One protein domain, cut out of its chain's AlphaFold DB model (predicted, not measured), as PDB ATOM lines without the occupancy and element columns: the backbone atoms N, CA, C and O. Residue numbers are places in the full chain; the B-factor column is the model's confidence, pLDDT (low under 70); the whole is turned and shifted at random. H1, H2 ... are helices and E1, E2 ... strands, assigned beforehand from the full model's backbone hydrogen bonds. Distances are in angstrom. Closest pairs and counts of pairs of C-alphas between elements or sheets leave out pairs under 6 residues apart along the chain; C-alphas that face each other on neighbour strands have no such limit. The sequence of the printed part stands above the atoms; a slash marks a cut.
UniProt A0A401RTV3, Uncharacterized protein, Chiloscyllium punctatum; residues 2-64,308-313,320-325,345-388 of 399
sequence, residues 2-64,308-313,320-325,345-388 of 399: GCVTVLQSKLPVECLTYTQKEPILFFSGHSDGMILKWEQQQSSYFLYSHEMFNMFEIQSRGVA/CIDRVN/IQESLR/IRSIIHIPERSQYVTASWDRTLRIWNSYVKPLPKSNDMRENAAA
ATOM      1  N   GLY A   2      24.964 -76.934  10.159       74.50
ATOM      2  CA  GLY A   2      26.279 -77.495   9.831       74.50
ATOM      3  C   GLY A   2      26.420 -77.912   8.366       74.50
ATOM      4  O   GLY A   2      25.434 -78.019   7.640       74.50
ATOM      5  N   CYS A   3      27.665 -78.139   7.947       86.94
ATOM      6  CA  CYS A   3      27.980 -78.780   6.672       86.94
ATOM      7  C   CYS A   3      27.488 -80.233   6.699       86.94
ATOM      8  O   CYS A   3      27.783 -80.960   7.644       86.94
ATOM      9  N   VAL A   4      26.733 -80.637   5.678       88.12
ATOM     10  CA  VAL A   4      26.169 -81.988   5.543       88.12
ATOM     11  C   VAL A   4      27.227 -82.956   5.025       88.12
ATOM     12  O   VAL A   4      27.330 -84.092   5.477       88.12
ATOM     13  N   THR A   5      28.019 -82.520   4.047       91.62
ATOM     14  CA  THR A   5      29.034 -83.353   3.396       91.62
ATOM     15  C   THR A   5      30.158 -82.476   2.874       91.62
ATOM     16  O   THR A   5      29.908 -81.406   2.319       91.62
ATOM     17  N   VAL A   6      31.393 -82.948   3.037       92.94
ATOM     18  CA  VAL A   6      32.597 -82.333   2.470       92.94
ATOM     19  C   VAL A   6      33.170 -83.293   1.440       92.94
ATOM     20  O   VAL A   6      33.432 -84.451   1.754       92.94
ATOM     21  N   LEU A   7      33.375 -82.809   0.222       92.06
ATOM     22  CA  LEU A   7      33.983 -83.568  -0.863       92.06
ATOM     23  C   LEU A   7      35.347 -82.971  -1.150       92.06
ATOM     24  O   LEU A   7      35.461 -81.767  -1.370       92.06
ATOM     25  N   GLN A   8      36.383 -83.800  -1.117       91.94
ATOM     26  CA  GLN A   8      37.748 -83.331  -1.304       91.94
ATOM     27  C   GLN A   8      38.184 -83.443  -2.757       91.94
ATOM     28  O   GLN A   8      38.019 -84.470  -3.411       91.94
ATOM     29  N   SER A   9      38.804 -82.370  -3.217       88.38
ATOM     30  CA  SER A   9      39.528 -82.261  -4.465       88.38
ATOM     31  C   SER A   9      41.033 -82.191  -4.182       88.38
ATOM     32  O   SER A   9      41.475 -81.802  -3.100       88.38
ATOM     33  N   LYS A  10      41.848 -82.541  -5.179       87.81
ATOM     34  CA  LYS A  10      43.299 -82.313  -5.138       87.81
ATOM     35  C   LYS A  10      43.677 -80.858  -5.427       87.81
ATOM     36  O   LYS A  10      44.737 -80.419  -4.981       87.81
ATOM     37  N   LEU A  11      42.834 -80.134  -6.159       90.75
ATOM     38  CA  LEU A  11      43.099 -78.791  -6.675       90.75
ATOM     39  C   LEU A  11      41.970 -77.803  -6.343       90.75
ATOM     40  O   LEU A  11      40.849 -78.229  -6.045       90.75
ATOM     41  N   PRO A  12      42.259 -76.488  -6.370       93.06
ATOM     42  CA  PRO A  12      41.245 -75.451  -6.215       93.06
ATOM     43  C   PRO A  12      40.102 -75.647  -7.209       93.06
ATOM     44  O   PRO A  12      40.345 -75.918  -8.392       93.06
ATOM     45  N   VAL A  13      38.870 -75.529  -6.714       93.31
ATOM     46  CA  VAL A  13      37.669 -75.671  -7.535       93.31
ATOM     47  C   VAL A  13      37.144 -74.288  -7.899       93.31
ATOM     48  O   VAL A  13      36.852 -73.484  -7.017       93.31
ATOM     49  N   GLU A  14      37.006 -74.034  -9.198       90.69
ATOM     50  CA  GLU A  14      36.630 -72.728  -9.749       90.69
ATOM     51  C   GLU A  14      35.128 -72.607 -10.000       90.69
ATOM     52  O   GLU A  14      34.540 -71.554  -9.776       90.69
ATOM     53  N   CYS A  15      34.493 -73.682 -10.471       90.88
ATOM     54  CA  CYS A  15      33.097 -73.652 -10.893       90.88
ATOM     55  C   CYS A  15      32.333 -74.908 -10.473       90.88
ATOM     56  O   CYS A  15      32.910 -75.982 -10.261       90.88
ATOM     57  N   LEU A  16      31.011 -74.768 -10.411       92.38
ATOM     58  CA  LEU A  16      30.069 -75.856 -10.204       92.38
ATOM     59  C   LEU A  16      28.919 -75.781 -11.199       92.38
ATOM     60  O   LEU A  16      28.421 -74.707 -11.517       92.38
ATOM     61  N   THR A  17      28.434 -76.944 -11.606       90.75
ATOM     62  CA  THR A  17      27.160 -77.092 -12.319       90.75
ATOM     63  C   THR A  17      26.500 -78.403 -11.909       90.75
ATOM     64  O   THR A  17      27.150 -79.255 -11.296       90.75
ATOM     65  N   TYR A  18      25.226 -78.602 -12.237       89.31
ATOM     66  CA  TYR A  18      24.529 -79.847 -11.918       89.31
ATOM     67  C   TYR A  18      23.437 -80.208 -12.932       89.31
ATOM     68  O   TYR A  18      22.917 -79.345 -13.639       89.31
ATOM     69  N   THR A  19      23.097 -81.496 -13.022       84.62
ATOM     70  CA  THR A  19      21.998 -81.983 -13.864       84.62
ATOM     71  C   THR A  19      20.668 -81.850 -13.141       84.62
ATOM     72  O   THR A  19      20.521 -82.275 -11.998       84.62
ATOM     73  N   GLN A  20      19.658 -81.335 -13.841       74.62
ATOM     74  CA  GLN A  20      18.288 -81.253 -13.318       74.62
ATOM     75  C   GLN A  20      17.538 -82.598 -13.361       74.62
ATOM     76  O   GLN A  20      16.503 -82.744 -12.721       74.62
ATOM     77  N   LYS A  21      18.025 -83.586 -14.126       72.56
ATOM     78  CA  LYS A  21      17.414 -84.922 -14.226       72.56
ATOM     79  C   LYS A  21      18.067 -85.892 -13.255       72.56
ATOM     80  O   LYS A  21      19.281 -85.835 -13.067       72.56
ATOM     81  N   GLU A  22      17.267 -86.801 -12.704       72.88
ATOM     82  CA  GLU A  22      17.771 -87.895 -11.880       72.88
ATOM     83  C   GLU A  22      18.562 -88.926 -12.718       72.88
ATOM     84  O   GLU A  22      18.146 -89.250 -13.834       72.88
ATOM     85  N   PRO A  23      19.681 -89.462 -12.192       75.00
ATOM     86  CA  PRO A  23      20.307 -89.082 -10.923       75.00
ATOM     87  C   PRO A  23      20.894 -87.664 -10.991       75.00
ATOM     88  O   PRO A  23      21.508 -87.290 -11.987       75.00
ATOM     89  N   ILE A  24      20.720 -86.873  -9.925       79.81
ATOM     90  CA  ILE A  24      21.339 -85.543  -9.842       79.81
ATOM     91  C   ILE A  24      22.850 -85.727  -9.707       79.81
ATOM     92  O   ILE A  24      23.347 -86.246  -8.702       79.81
ATOM     93  N   LEU A  25      23.558 -85.289 -10.739       85.00
ATOM     94  CA  LEU A  25      25.007 -85.251 -10.831       85.00
ATOM     95  C   LEU A  25      25.445 -83.801 -10.712       85.00
ATOM     96  O   LEU A  25      24.808 -82.924 -11.292       85.00
ATOM     97  N   PHE A  26      26.552 -83.541 -10.030       86.44
ATOM     98  CA  PHE A  26      27.202 -82.235 -10.114       86.44
ATOM     99  C   PHE A  26      28.619 -82.374 -10.634       86.44
ATOM    100  O   PHE A  26      29.280 -83.396 -10.456       86.44
ATOM    101  N   PHE A  27      29.068 -81.332 -11.316       89.31
ATOM    102  CA  PHE A  27      30.370 -81.271 -11.947       89.31
ATOM    103  C   PHE A  27      31.135 -80.111 -11.353       89.31
ATOM    104  O   PHE A  27      30.592 -79.021 -11.188       89.31
ATOM    105  N   SER A  28      32.397 -80.364 -11.045       90.25
ATOM    106  CA  SER A  28      33.327 -79.347 -10.574       90.25
ATOM    107  C   SER A  28      34.408 -79.135 -11.619       90.25
ATOM    108  O   SER A  28      35.036 -80.122 -12.018       90.25
ATOM    109  N   GLY A  29      34.634 -77.888 -12.024       89.38
ATOM    110  CA  GLY A  29      35.772 -77.489 -12.852       89.38
ATOM    111  C   GLY A  29      36.911 -76.967 -11.984       89.38
ATOM    112  O   GLY A  29      36.692 -76.181 -11.062       89.38
ATOM    113  N   HIS A  30      38.117 -77.461 -12.241       87.50
ATOM    114  CA  HIS A  30      39.306 -77.206 -11.429       87.50
ATOM    115  C   HIS A  30      40.235 -76.242 -12.162       87.50
ATOM    116  O   HIS A  30      40.156 -76.089 -13.381       87.50
ATOM    117  N   SER A  31      41.130 -75.601 -11.415       83.94
ATOM    118  CA  SER A  31      42.086 -74.610 -11.941       83.94
ATOM    119  C   SER A  31      43.030 -75.130 -13.040       83.94
ATOM    120  O   SER A  31      43.566 -74.335 -13.809       83.94
ATOM    121  N   ASP A  32      43.220 -76.446 -13.160       81.56
ATOM    122  CA  ASP A  32      44.016 -77.098 -14.211       81.56
ATOM    123  C   ASP A  32      43.196 -77.508 -15.450       81.56
ATOM    124  O   ASP A  32      43.732 -78.102 -16.389       81.56
ATOM    125  N   GLY A  33      41.893 -77.214 -15.456       77.19
ATOM    126  CA  GLY A  33      40.957 -77.612 -16.505       77.19
ATOM    127  C   GLY A  33      40.427 -79.037 -16.391       77.19
ATOM    128  O   GLY A  33      39.737 -79.503 -17.301       77.19
ATOM    129  N   MET A  34      40.704 -79.739 -15.290       82.00
ATOM    130  CA  MET A  34      40.052 -81.014 -15.008       82.00
ATOM    131  C   MET A  34      38.594 -80.794 -14.622       82.00
ATOM    132  O   MET A  34      38.245 -79.881 -13.870       82.00
ATOM    133  N   ILE A  35      37.740 -81.689 -15.110       85.31
ATOM    134  CA  ILE A  35      36.337 -81.745 -14.711       85.31
ATOM    135  C   ILE A  35      36.141 -83.036 -13.926       85.31
ATOM    136  O   ILE A  35      36.475 -84.118 -14.406       85.31
ATOM    137  N   LEU A  36      35.590 -82.933 -12.720       86.88
ATOM    138  CA  LEU A  36      35.137 -84.100 -11.965       86.88
ATOM    139  C   LEU A  36      33.621 -84.174 -12.020       86.88
ATOM    140  O   LEU A  36      32.951 -83.195 -11.692       86.88
ATOM    141  N   LYS A  37      33.093 -85.337 -12.393       87.38
ATOM    142  CA  LYS A  37      31.683 -85.688 -12.203       87.38
ATOM    143  C   LYS A  37      31.542 -86.309 -10.826       87.38
ATOM    144  O   LYS A  37      32.278 -87.241 -10.524       87.38
ATOM    145  N   TRP A  38      30.567 -85.863 -10.052       87.50
ATOM    146  CA  TRP A  38      30.229 -86.423  -8.751       87.50
ATOM    147  C   TRP A  38      28.861 -87.089  -8.804       87.50
ATOM    148  O   TRP A  38      27.888 -86.514  -9.294       87.50
ATOM    149  N   GLU A  39      28.791 -88.303  -8.271       86.06
ATOM    150  CA  GLU A  39      27.578 -89.109  -8.243       86.06
ATOM    151  C   GLU A  39      27.344 -89.639  -6.832       86.06
ATOM    152  O   GLU A  39      28.221 -90.277  -6.239       86.06
ATOM    153  N   GLN A  40      26.159 -89.350  -6.296       83.62
ATOM    154  CA  GLN A  40      25.739 -89.841  -4.988       83.62
ATOM    155  C   GLN A  40      25.537 -91.355  -5.055       83.62
ATOM    156  O   GLN A  40      24.859 -91.855  -5.953       83.62
ATOM    157  N   GLN A  41      26.105 -92.090  -4.104       79.31
ATOM    158  CA  GLN A  41      25.958 -93.539  -4.062       79.31
ATOM    159  C   GLN A  41      24.572 -93.929  -3.541       79.31
ATOM    160  O   GLN A  41      24.103 -93.406  -2.534       79.31
ATOM    161  N   GLN A  42      23.935 -94.916  -4.180       74.81
ATOM    162  CA  GLN A  42      22.620 -95.417  -3.751       74.81
ATOM    163  C   GLN A  42      22.631 -95.988  -2.323       74.81
ATOM    164  O   GLN A  42      21.608 -95.997  -1.647       74.81
ATOM    165  N   SER A  43      23.790 -96.451  -1.851       72.38
ATOM    166  CA  SER A  43      23.972 -97.020  -0.515       72.38
ATOM    167  C   SER A  43      24.030 -95.981   0.609       72.38
ATOM    168  O   SER A  43      23.895 -96.358   1.773       72.38
ATOM    169  N   SER A  44      24.259 -94.696   0.312       74.44
ATOM    170  CA  SER A  44      24.352 -93.654   1.339       74.44
ATOM    171  C   SER A  44      24.160 -92.255   0.769       74.44
ATOM    172  O   SER A  44      24.867 -91.830  -0.143       74.44
ATOM    173  N   TYR A  45      23.295 -91.478   1.422       67.75
ATOM    174  CA  TYR A  45      23.072 -90.071   1.092       67.75
ATOM    175  C   TYR A  45      24.321 -89.185   1.261       67.75
ATOM    176  O   TYR A  45      24.377 -88.097   0.688       67.75
ATOM    177  N   PHE A  46      25.326 -89.632   2.017       75.56
ATOM    178  CA  PHE A  46      26.536 -88.855   2.306       75.56
ATOM    179  C   PHE A  46      27.752 -89.294   1.483       75.56
ATOM    180  O   PHE A  46      28.772 -88.607   1.490       75.56
ATOM    181  N   LEU A  47      27.672 -90.435   0.789       78.25
ATOM    182  CA  LEU A  47      28.785 -90.955   0.000       78.25
ATOM    183  C   LEU A  47      28.652 -90.540  -1.460       78.25
ATOM    184  O   LEU A  47      27.605 -90.700  -2.085       78.25
ATOM    185  N   TYR A  48      29.761 -90.054  -2.004       84.75
ATOM    186  CA  TYR A  48      29.874 -89.659  -3.398       84.75
ATOM    187  C   TYR A  48      31.054 -90.372  -4.042       84.75
ATOM    188  O   TYR A  48      32.152 -90.426  -3.488       84.75
ATOM    189  N   SER A  49      30.816 -90.904  -5.233       81.00
ATOM    190  CA  SER A  49      31.871 -91.323  -6.151       81.00
ATOM    191  C   SER A  49      32.188 -90.183  -7.112       81.00
ATOM    192  O   SER A  49      31.333 -89.329  -7.355       81.00
ATOM    193  N   HIS A  50      33.408 -90.160  -7.646       80.94
ATOM    194  CA  HIS A  50      33.757 -89.220  -8.697       80.94
ATOM    195  C   HIS A  50      34.504 -89.880  -9.848       80.94
ATOM    196  O   HIS A  50      35.275 -90.819  -9.657       80.94
ATOM    197  N   GLU A  51      34.273 -89.348 -11.041       83.31
ATOM    198  CA  GLU A  51      34.948 -89.728 -12.276       83.31
ATOM    199  C   GLU A  51      35.716 -88.515 -12.812       83.31
ATOM    200  O   GLU A  51      35.194 -87.396 -12.822       83.31
ATOM    201  N   MET A  52      36.967 -88.736 -13.222       79.44
ATOM    202  CA  MET A  52      37.849 -87.683 -13.722       79.44
ATOM    203  C   MET A  52      37.761 -87.571 -15.242       79.44
ATOM    204  O   MET A  52      37.961 -88.558 -15.950       79.44
ATOM    205  N   PHE A  53      37.572 -86.354 -15.744       73.19
ATOM    206  CA  PHE A  53      37.605 -86.046 -17.168       73.19
ATOM    207  C   PHE A  53      38.812 -85.171 -17.483       73.19
ATOM    208  O   PHE A  53      38.894 -84.019 -17.057       73.19
ATOM    209  N   ASN A  54      39.740 -85.726 -18.265       64.94
ATOM    210  CA  ASN A  54      40.910 -85.003 -18.741       64.94
ATOM    211  C   ASN A  54      40.636 -84.390 -20.119       64.94
ATOM    212  O   ASN A  54      40.477 -85.100 -21.114       64.94
ATOM    213  N   MET A  55      40.621 -83.059 -20.190       57.91
ATOM    214  CA  MET A  55      40.422 -82.340 -21.448       57.91
ATOM    215  C   MET A  55      41.561 -82.541 -22.464       57.91
ATOM    216  O   MET A  55      41.298 -82.566 -23.671       57.91
ATOM    217  N   PHE A  56      42.809 -82.736 -22.019       51.44
ATOM    218  CA  PHE A  56      43.968 -82.882 -22.914       51.44
ATOM    219  C   PHE A  56      43.911 -84.169 -23.749       51.44
ATOM    220  O   PHE A  56      44.330 -84.190 -24.909       51.44
ATOM    221  N   GLU A  57      43.325 -85.240 -23.209       48.25
ATOM    222  CA  GLU A  57      43.186 -86.503 -23.937       48.25
ATOM    223  C   GLU A  57      42.215 -86.379 -25.128       48.25
ATOM    224  O   GLU A  57      42.378 -87.039 -26.158       48.25
ATOM    225  N   ILE A  58      41.235 -85.475 -25.043       49.91
ATOM    226  CA  ILE A  58      40.158 -85.322 -26.032       49.91
ATOM    227  C   ILE A  58      40.652 -84.606 -27.297       49.91
ATOM    228  O   ILE A  58      40.326 -85.033 -28.410       49.91
ATOM    229  N   GLN A  59      41.513 -83.588 -27.159       42.56
ATOM    230  CA  GLN A  59      42.153 -82.934 -28.311       42.56
ATOM    231  C   GLN A  59      43.013 -83.925 -29.114       42.56
ATOM    232  O   GLN A  59      42.947 -83.953 -30.346       42.56
ATOM    233  N   SER A  60      43.745 -84.812 -28.430       38.72
ATOM    234  CA  SER A  60      44.597 -85.818 -29.081       38.72
ATOM    235  C   SER A  60      43.797 -86.851 -29.893       38.72
ATOM    236  O   SER A  60      44.200 -87.215 -30.999       38.72
ATOM    237  N   ARG A  61      42.607 -87.258 -29.420       43.25
ATOM    238  CA  ARG A  61      41.716 -88.191 -30.137       43.25
ATOM    239  C   ARG A  61      41.070 -87.556 -31.373       43.25
ATOM    240  O   ARG A  61      40.897 -88.238 -32.386       43.25
ATOM    241  N   GLY A  62      40.765 -86.257 -31.328       39.34
ATOM    242  CA  GLY A  62      40.292 -85.493 -32.489       39.34
ATOM    243  C   GLY A  62      41.352 -85.390 -33.590       39.34
ATOM    244  O   GLY A  62      41.066 -85.675 -34.754       39.34
ATOM    245  N   VAL A  63      42.599 -85.086 -33.213       37.22
ATOM    246  CA  VAL A  63      43.746 -85.030 -34.136       37.22
ATOM    247  C   VAL A  63      44.101 -86.420 -34.674       37.22
ATOM    248  O   VAL A  63      44.339 -86.568 -35.872       37.22
ATOM    249  N   ALA A  64      44.051 -87.466 -33.843       32.97
ATOM    250  CA  ALA A  64      44.299 -88.843 -34.266       32.97
ATOM    251  C   ALA A  64      43.254 -89.343 -35.278       32.97
ATOM    252  O   ALA A  64      43.633 -89.966 -36.273       32.97
ATOM    253  N   CYS A 308      24.476 -66.500  -6.287       97.12
ATOM    254  CA  CYS A 308      23.506 -67.458  -6.810       97.12
ATOM    255  C   CYS A 308      22.107 -67.130  -6.267       97.12
ATOM    256  O   CYS A 308      21.967 -66.426  -5.266       97.12
ATOM    257  N   ILE A 309      21.063 -67.649  -6.913       95.38
ATOM    258  CA  ILE A 309      19.674 -67.478  -6.475       95.38
ATOM    259  C   ILE A 309      19.137 -68.794  -5.930       95.38
ATOM    260  O   ILE A 309      19.177 -69.837  -6.595       95.38
ATOM    261  N   ASP A 310      18.535 -68.723  -4.750       94.38
ATOM    262  CA  ASP A 310      17.642 -69.761  -4.266       94.38
ATOM    263  C   ASP A 310      16.337 -69.744  -5.081       94.38
ATOM    264  O   ASP A 310      15.457 -68.911  -4.886       94.38
ATOM    265  N   ARG A 311      16.204 -70.696  -6.007       90.31
ATOM    266  CA  ARG A 311      15.005 -70.888  -6.844       90.31
ATOM    267  C   ARG A 311      13.704 -71.259  -6.106       90.31
ATOM    268  O   ARG A 311      12.669 -71.295  -6.761       90.31
ATOM    269  N   VAL A 312      13.734 -71.558  -4.806       91.31
ATOM    270  CA  VAL A 312      12.534 -71.872  -4.005       91.31
ATOM    271  C   VAL A 312      12.048 -70.629  -3.267       91.31
ATOM    272  O   VAL A 312      10.888 -70.257  -3.402       91.31
ATOM    273  N   ASN A 313      12.931 -69.967  -2.516       90.88
ATOM    274  CA  ASN A 313      12.556 -68.821  -1.675       90.88
ATOM    275  C   ASN A 313      12.882 -67.453  -2.303       90.88
ATOM    276  O   ASN A 313      12.531 -66.422  -1.738       90.88
ATOM    277  N   ILE A 320      31.087 -65.063   0.363       98.00
ATOM    278  CA  ILE A 320      31.824 -63.930   0.930       98.00
ATOM    279  C   ILE A 320      33.032 -64.488   1.663       98.00
ATOM    280  O   ILE A 320      32.882 -65.075   2.744       98.00
ATOM    281  N   GLN A 321      34.210 -64.313   1.057       96.19
ATOM    282  CA  GLN A 321      35.439 -64.993   1.464       96.19
ATOM    283  C   GLN A 321      35.165 -66.502   1.629       96.19
ATOM    284  O   GLN A 321      34.706 -67.157   0.695       96.19
ATOM    285  N   GLU A 322      35.373 -67.039   2.827       96.25
ATOM    286  CA  GLU A 322      35.182 -68.442   3.205       96.25
ATOM    287  C   GLU A 322      33.756 -68.792   3.687       96.25
ATOM    288  O   GLU A 322      33.479 -69.916   4.116       96.25
ATOM    289  N   SER A 323      32.828 -67.831   3.669       97.12
ATOM    290  CA  SER A 323      31.478 -68.007   4.211       97.12
ATOM    291  C   SER A 323      30.402 -67.905   3.139       97.12
ATOM    292  O   SER A 323      30.389 -66.972   2.342       97.12
ATOM    293  N   LEU A 324      29.449 -68.836   3.161       98.19
ATOM    294  CA  LEU A 324      28.206 -68.690   2.410       98.19
ATOM    295  C   LEU A 324      27.218 -67.910   3.279       98.19
ATOM    296  O   LEU A 324      26.954 -68.289   4.425       98.19
ATOM    297  N   ARG A 325      26.660 -66.833   2.736       98.00
ATOM    298  CA  ARG A 325      25.597 -66.053   3.373       98.00
ATOM    299  C   ARG A 325      24.356 -66.050   2.498       98.00
ATOM    300  O   ARG A 325      24.451 -66.019   1.276       98.00
ATOM    301  N   ILE A 345      35.185 -68.959  -1.469       98.06
ATOM    302  CA  ILE A 345      34.125 -69.648  -2.211       98.06
ATOM    303  C   ILE A 345      34.049 -69.044  -3.614       98.06
ATOM    304  O   ILE A 345      33.783 -67.852  -3.751       98.06
ATOM    305  N   ARG A 346      34.248 -69.856  -4.651       95.88
ATOM    306  CA  ARG A 346      34.272 -69.409  -6.054       95.88
ATOM    307  C   ARG A 346      32.992 -69.684  -6.827       95.88
ATOM    308  O   ARG A 346      32.718 -68.996  -7.802       95.88
ATOM    309  N   SER A 347      32.198 -70.659  -6.396       96.19
ATOM    310  CA  SER A 347      30.948 -71.005  -7.069       96.19
ATOM    311  C   SER A 347      29.930 -71.560  -6.090       96.19
ATOM    312  O   SER A 347      30.273 -72.295  -5.160       96.19
ATOM    313  N   ILE A 348      28.662 -71.241  -6.337       97.25
ATOM    314  CA  ILE A 348      27.518 -71.720  -5.561       97.25
ATOM    315  C   ILE A 348      26.481 -72.269  -6.533       97.25
ATOM    316  O   ILE A 348      26.175 -71.635  -7.539       97.25
ATOM    317  N   ILE A 349      25.900 -73.418  -6.203       95.31
ATOM    318  CA  ILE A 349      24.693 -73.917  -6.859       95.31
ATOM    319  C   ILE A 349      23.621 -74.212  -5.812       95.31
ATOM    320  O   ILE A 349      23.899 -74.741  -4.734       95.31
ATOM    321  N   HIS A 350      22.376 -73.889  -6.142       93.81
ATOM    322  CA  HIS A 350      21.210 -74.397  -5.429       93.81
ATOM    323  C   HIS A 350      20.724 -75.679  -6.111       93.81
ATOM    324  O   HIS A 350      20.633 -75.705  -7.338       93.81
ATOM    325  N   ILE A 351      20.388 -76.707  -5.334       92.38
ATOM    326  CA  ILE A 351      19.721 -77.938  -5.774       92.38
ATOM    327  C   ILE A 351      18.377 -78.029  -5.023       92.38
ATOM    328  O   ILE A 351      18.328 -78.604  -3.929       92.38
ATOM    329  N   PRO A 352      17.297 -77.438  -5.573       90.31
ATOM    330  CA  PRO A 352      15.964 -77.421  -4.971       90.31
ATOM    331  C   PRO A 352      15.436 -78.814  -4.640       90.31
ATOM    332  O   PRO A 352      14.858 -79.026  -3.581       90.31
ATOM    333  N   GLU A 353      15.681 -79.778  -5.528       88.88
ATOM    334  CA  GLU A 353      15.174 -81.147  -5.433       88.88
ATOM    335  C   GLU A 353      15.742 -81.895  -4.219       88.88
ATOM    336  O   GLU A 353      15.156 -82.866  -3.747       88.88
ATOM    337  N   ARG A 354      16.888 -81.436  -3.702       88.50
ATOM    338  CA  ARG A 354      17.545 -81.986  -2.511       88.50
ATOM    339  C   ARG A 354      17.513 -81.035  -1.320       88.50
ATOM    340  O   ARG A 354      18.089 -81.375  -0.291       88.50
ATOM    341  N   SER A 355      16.889 -79.862  -1.451       92.25
ATOM    342  CA  SER A 355      16.941 -78.784  -0.455       92.25
ATOM    343  C   SER A 355      18.377 -78.490  -0.010       92.25
ATOM    344  O   SER A 355      18.696 -78.483   1.183       92.25
ATOM    345  N   GLN A 356      19.284 -78.333  -0.981       93.50
ATOM    346  CA  GLN A 356      20.722 -78.237  -0.731       93.50
ATOM    347  C   GLN A 356      21.372 -77.065  -1.457       93.50
ATOM    348  O   GLN A 356      21.111 -76.820  -2.633       93.50
ATOM    349  N   TYR A 357      22.303 -76.401  -0.779       96.12
ATOM    350  CA  TYR A 357      23.294 -75.539  -1.419       96.12
ATOM    351  C   TYR A 357      24.614 -76.300  -1.531       96.12
ATOM    352  O   TYR A 357      25.031 -76.950  -0.571       96.12
ATOM    353  N   VAL A 358      25.295 -76.201  -2.670       96.31
ATOM    354  CA  VAL A 358      26.653 -76.731  -2.843       96.31
ATOM    355  C   VAL A 358      27.591 -75.581  -3.159       96.31
ATOM    356  O   VAL A 358      27.307 -74.766  -4.035       96.31
ATOM    357  N   THR A 359      28.702 -75.514  -2.437       97.62
ATOM    358  CA  THR A 359      29.722 -74.476  -2.594       97.62
ATOM    359  C   THR A 359      31.052 -75.097  -2.987       97.62
ATOM    360  O   THR A 359      31.427 -76.135  -2.447       97.62
ATOM    361  N   ALA A 360      31.755 -74.465  -3.922       96.81
ATOM    362  CA  ALA A 360      33.119 -74.800  -4.317       96.81
ATOM    363  C   ALA A 360      34.080 -73.727  -3.826       96.81
ATOM    364  O   ALA A 360      33.768 -72.538  -3.905       96.81
ATOM    365  N   SER A 361      35.247 -74.148  -3.350       97.25
ATOM    366  CA  SER A 361      36.249 -73.245  -2.797       97.25
ATOM    367  C   SER A 361      37.657 -73.582  -3.277       97.25
ATOM    368  O   SER A 361      37.987 -74.716  -3.649       97.25
ATOM    369  N   TRP A 362      38.509 -72.565  -3.209       96.62
ATOM    370  CA  TRP A 362      39.952 -72.704  -3.352       96.62
ATOM    371  C   TRP A 362      40.617 -73.518  -2.241       96.62
ATOM    372  O   TRP A 362      41.718 -74.026  -2.442       96.62
ATOM    373  N   ASP A 363      39.905 -73.808  -1.147       96.25
ATOM    374  CA  ASP A 363      40.351 -74.749  -0.115       96.25
ATOM    375  C   ASP A 363      40.389 -76.211  -0.596       96.25
ATOM    376  O   ASP A 363      40.758 -77.116   0.160       96.25
ATOM    377  N   ARG A 364      40.070 -76.428  -1.881       95.31
ATOM    378  CA  ARG A 364      40.045 -77.717  -2.577       95.31
ATOM    379  C   ARG A 364      38.929 -78.614  -2.063       95.31
ATOM    380  O   ARG A 364      39.039 -79.837  -2.112       95.31
ATOM    381  N   THR A 365      37.843 -78.030  -1.569       95.19
ATOM    382  CA  THR A 365      36.661 -78.781  -1.162       95.19
ATOM    383  C   THR A 365      35.399 -78.272  -1.835       95.19
ATOM    384  O   THR A 365      35.248 -77.089  -2.152       95.19
ATOM    385  N   LEU A 366      34.464 -79.198  -2.033       95.69
ATOM    386  CA  LEU A 366      33.056 -78.877  -2.181       95.69
ATOM    387  C   LEU A 366      32.374 -79.106  -0.842       95.69
ATOM    388  O   LEU A 366      32.650 -80.102  -0.165       95.69
ATOM    389  N   ARG A 367      31.447 -78.233  -0.471       95.81
ATOM    390  CA  ARG A 367      30.634 -78.411   0.732       95.81
ATOM    391  C   ARG A 367      29.162 -78.380   0.386       95.81
ATOM    392  O   ARG A 367      28.706 -77.494  -0.329       95.81
ATOM    393  N   ILE A 368      28.438 -79.357   0.914       95.75
ATOM    394  CA  ILE A 368      26.987 -79.462   0.800       95.75
ATOM    395  C   ILE A 368      26.374 -78.948   2.101       95.75
ATOM    396  O   ILE A 368      26.783 -79.341   3.198       95.75
ATOM    397  N   TRP A 369      25.385 -78.076   1.978       96.19
ATOM    398  CA  TRP A 369      24.668 -77.437   3.074       96.19
ATOM    399  C   TRP A 369      23.174 -77.655   2.891       96.19
ATOM    400  O   TRP A 369      22.699 -77.716   1.761       96.19
ATOM    401  N   ASN A 370      22.422 -77.699   3.987       94.94
ATOM    402  CA  ASN A 370      20.968 -77.598   3.893       94.94
ATOM    403  C   ASN A 370      20.579 -76.201   3.398       94.94
ATOM    404  O   ASN A 370      21.156 -75.198   3.845       94.94
ATOM    405  N   SER A 371      19.605 -76.151   2.490       94.25
ATOM    406  CA  SER A 371      19.036 -74.899   2.019       94.25
ATOM    407  C   SER A 371      18.257 -74.202   3.130       94.25
ATOM    408  O   SER A 371      17.789 -74.829   4.086       94.25
ATOM    409  N   TYR A 372      18.114 -72.888   3.002       94.19
ATOM    410  CA  TYR A 372      17.239 -72.126   3.870       94.19
ATOM    411  C   TYR A 372      15.788 -72.562   3.651       94.19
ATOM    412  O   TYR A 372      15.351 -72.821   2.529       94.19
ATOM    413  N   VAL A 373      15.035 -72.640   4.743       91.06
ATOM    414  CA  VAL A 373      13.596 -72.887   4.721       91.06
ATOM    415  C   VAL A 373      12.949 -71.685   5.383       91.06
ATOM    416  O   VAL A 373      13.159 -71.459   6.578       91.06
ATOM    417  N   LYS A 374      12.190 -70.903   4.609       87.75
ATOM    418  CA  LYS A 374      11.474 -69.740   5.136       87.75
ATOM    419  C   LYS A 374      10.448 -70.224   6.175       87.75
ATOM    420  O   LYS A 374       9.621 -71.079   5.847       87.75
ATOM    421  N   PRO A 375      10.501 -69.745   7.432       85.06
ATOM    422  CA  PRO A 375       9.514 -70.113   8.439       85.06
ATOM    423  C   PRO A 375       8.112 -69.715   7.973       85.06
ATOM    424  O   PRO A 375       7.911 -68.598   7.498       85.06
ATOM    425  N   LEU A 376       7.137 -70.614   8.131       78.88
ATOM    426  CA  LEU A 376       5.737 -70.269   7.894       78.88
ATOM    427  C   LEU A 376       5.293 -69.195   8.904       78.88
ATOM    428  O   LEU A 376       5.695 -69.273  10.074       78.88
ATOM    429  N   PRO A 377       4.444 -68.229   8.503       69.12
ATOM    430  CA  PRO A 377       3.820 -67.310   9.448       69.12
ATOM    431  C   PRO A 377       3.104 -68.123  10.527       69.12
ATOM    432  O   PRO A 377       2.381 -69.077  10.216       69.12
ATOM    433  N   LYS A 378       3.307 -67.789  11.805       61.72
ATOM    434  CA  LYS A 378       2.599 -68.487  12.882       61.72
ATOM    435  C   LYS A 378       1.101 -68.229  12.705       61.72
ATOM    436  O   LYS A 378       0.679 -67.096  12.512       61.72
ATOM    437  N   SER A 379       0.281 -69.272  12.819       55.66
ATOM    438  CA  SER A 379      -1.182 -69.210  12.648       55.66
ATOM    439  C   SER A 379      -1.898 -68.195  13.554       55.66
ATOM    440  O   SER A 379      -3.061 -67.880  13.314       55.66
ATOM    441  N   ASN A 380      -1.228 -67.696  14.596       55.09
ATOM    442  CA  ASN A 380      -1.766 -66.667  15.481       55.09
ATOM    443  C   ASN A 380      -1.801 -65.281  14.817       55.09
ATOM    444  O   ASN A 380      -2.772 -64.559  15.028       55.09
ATOM    445  N   ASP A 381      -0.855 -64.966  13.928       53.12
ATOM    446  CA  ASP A 381      -0.799 -63.664  13.244       53.12
ATOM    447  C   ASP A 381      -1.924 -63.530  12.198       53.12
ATOM    448  O   ASP A 381      -2.457 -62.447  11.964       53.12
ATOM    449  N   MET A 382      -2.381 -64.653  11.621       50.56
ATOM    450  CA  MET A 382      -3.546 -64.661  10.723       50.56
ATOM    451  C   MET A 382      -4.875 -64.426  11.456       50.56
ATOM    452  O   MET A 382      -5.800 -63.870  10.868       50.56
ATOM    453  N   ARG A 383      -4.992 -64.817  12.735       51.81
ATOM    454  CA  ARG A 383      -6.205 -64.552  13.528       51.81
ATOM    455  C   ARG A 383      -6.278 -63.102  13.998       51.81
ATOM    456  O   ARG A 383      -7.374 -62.551  14.021       51.81
ATOM    457  N   GLU A 384      -5.147 -62.484  14.329       51.81
ATOM    458  CA  GLU A 384      -5.112 -61.068  14.716       51.81
ATOM    459  C   GLU A 384      -5.373 -60.137  13.524       51.81
ATOM    460  O   GLU A 384      -6.175 -59.213  13.654       51.81
ATOM    461  N   ASN A 385      -4.828 -60.436  12.337       49.75
ATOM    462  CA  ASN A 385      -5.118 -59.647  11.132       49.75
ATOM    463  C   ASN A 385      -6.575 -59.795  10.656       49.75
ATOM    464  O   ASN A 385      -7.210 -58.795  10.329       49.75
ATOM    465  N   ALA A 386      -7.159 -60.999  10.713       53.41
ATOM    466  CA  ALA A 386      -8.579 -61.187  10.393       53.41
ATOM    467  C   ALA A 386      -9.516 -60.506  11.415       53.41
ATOM    468  O   ALA A 386     -10.588 -60.016  11.055       53.41
ATOM    469  N   ALA A 387      -9.120 -60.437  12.692       52.75
ATOM    470  CA  ALA A 387      -9.872 -59.720  13.723       52.75
ATOM    471  C   ALA A 387      -9.760 -58.188  13.584       52.75
ATOM    472  O   ALA A 387     -10.720 -57.477  13.892       52.75
ATOM    473  N   ALA A 388      -8.622 -57.677  13.103       52.59
ATOM    474  CA  ALA A 388      -8.427 -56.258  12.812       52.59
ATOM    475  C   ALA A 388      -9.248 -55.801  11.591       52.59
ATOM    476  O   ALA A 388      -9.924 -54.773  11.659       52.59
TER     477      ALA A 388
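AT A GLANCE: This is residues 2 to 64, 308 to 313, 320 to 325 and 345 to 388 of the 399 residues of an uncharacterized protein of Chiloscyllium punctatum (UniProt A0A401RTV3). Two strongly twisted four-stranded sheets, E1 E9 E8 E7 and E2 E3 E4 E5, are set partly face to face as a small sandwich, and two thin arms stick out at opposite ends: residues 57 to 64 of H1, and residues 375 to 388, which include H2. The arms make the length: the whole spans 78 by 32 by 27 A, whereas the body without them spans 44 by 33 by 21 A. The printed part has 119 residues with two named helices and nine named strands, in the order E1 E2 E3 E4 E5 H1 E6 E7 E8 E9 H2, and its class is mixed, helices and strands. Each sheet is all antiparallel, in the order E1 - E9 - E8 - E7 and E2 - E3 - E4 - E5. The whole is loose, with a radius of gyration of the C-alphas of 19.1 A.

IN THESE COORDINATES: E1, residues 3 to 8, begins with C-alpha 3 at (27.980, -78.780, 6.672) and is 13.4 A long. E2, residues 13 to 18, measures 14.5 A, E3, residues 25 to 30, 16.4 A, E4, residues 35 to 40, 16.5 A, and E5, residues 48 to 53, 16.2 A. H1, residues 55 to 64, is 14.9 A long and ends with C-alpha 64 at (44.299, -88.843, -34.266). E6, residues 323 to 325, is 6.3 A long. E7, residues 345 to 351, is the longest strand by residues and measures 17.0 A. E8, residues 356 to 361, is 16.4 A long, and E9, residues 365 to 370, 16.5 A. H2, residues 379 to 388, is 14.8 A long and ends with C-alpha 388 at (-8.427, -56.258, 12.812).

HOW THE PARTS SIT: In the sheet E1 E9 E8 E7 the edge strands are E1 and E7. E1 and E9 are antiparallel at 162 degrees, with N 4 and O 368 within hydrogen-bond range at 2.8 A. E9 and E8 form a hairpin, with N 369 and O 357 at 2.8 A, and E8 and E7 form another, with N 358 and O 349 at 2.9 A; E7 E8 E9 is a meander, each strand the antiparallel neighbour of the one before. The other sheet is the meander E2 E3 E4 E5, with N 27 and O 17 at 2.8 A, N 38 and O 26 at 2.8 A, and N 53 and O 35 at 2.8 A across its three hairpins. The two sheets form a sandwich, two sheets face to face, with best planes 12 degrees apart and strands at 21 degrees to each other. The closest C-alphas of E2 and E7 are those of Cys 15 and Ser 347, 5.1 A apart, while E4 and E5 are apart from E7, E8 and E9. E6 pairs with no named strand; its closest C-alpha to E7 is that of Ser 323, 7.1 A from that of Ile 345. H1 and H2 are on neither sheet. O i to N i+4 pairs are within hydrogen-bond range in 4 of 6 cases in H1 and 5 of 6 in H2.

THE WHOLE: The C-alphas of Ala 64 and Ala 387 are the two farthest apart, at 78.0 A. Residues 65 to 307, 314 to 319 and 326 to 344 are not printed, and the C-alpha gaps across these cuts are 40.5 A, 20.0 A and 10.8 A. Of the links that are printed whole, none is long. The mean pLDDT of the printed part is 81.2; residue 45, residues 54 to 64 and residues 377 to 388 are under 70.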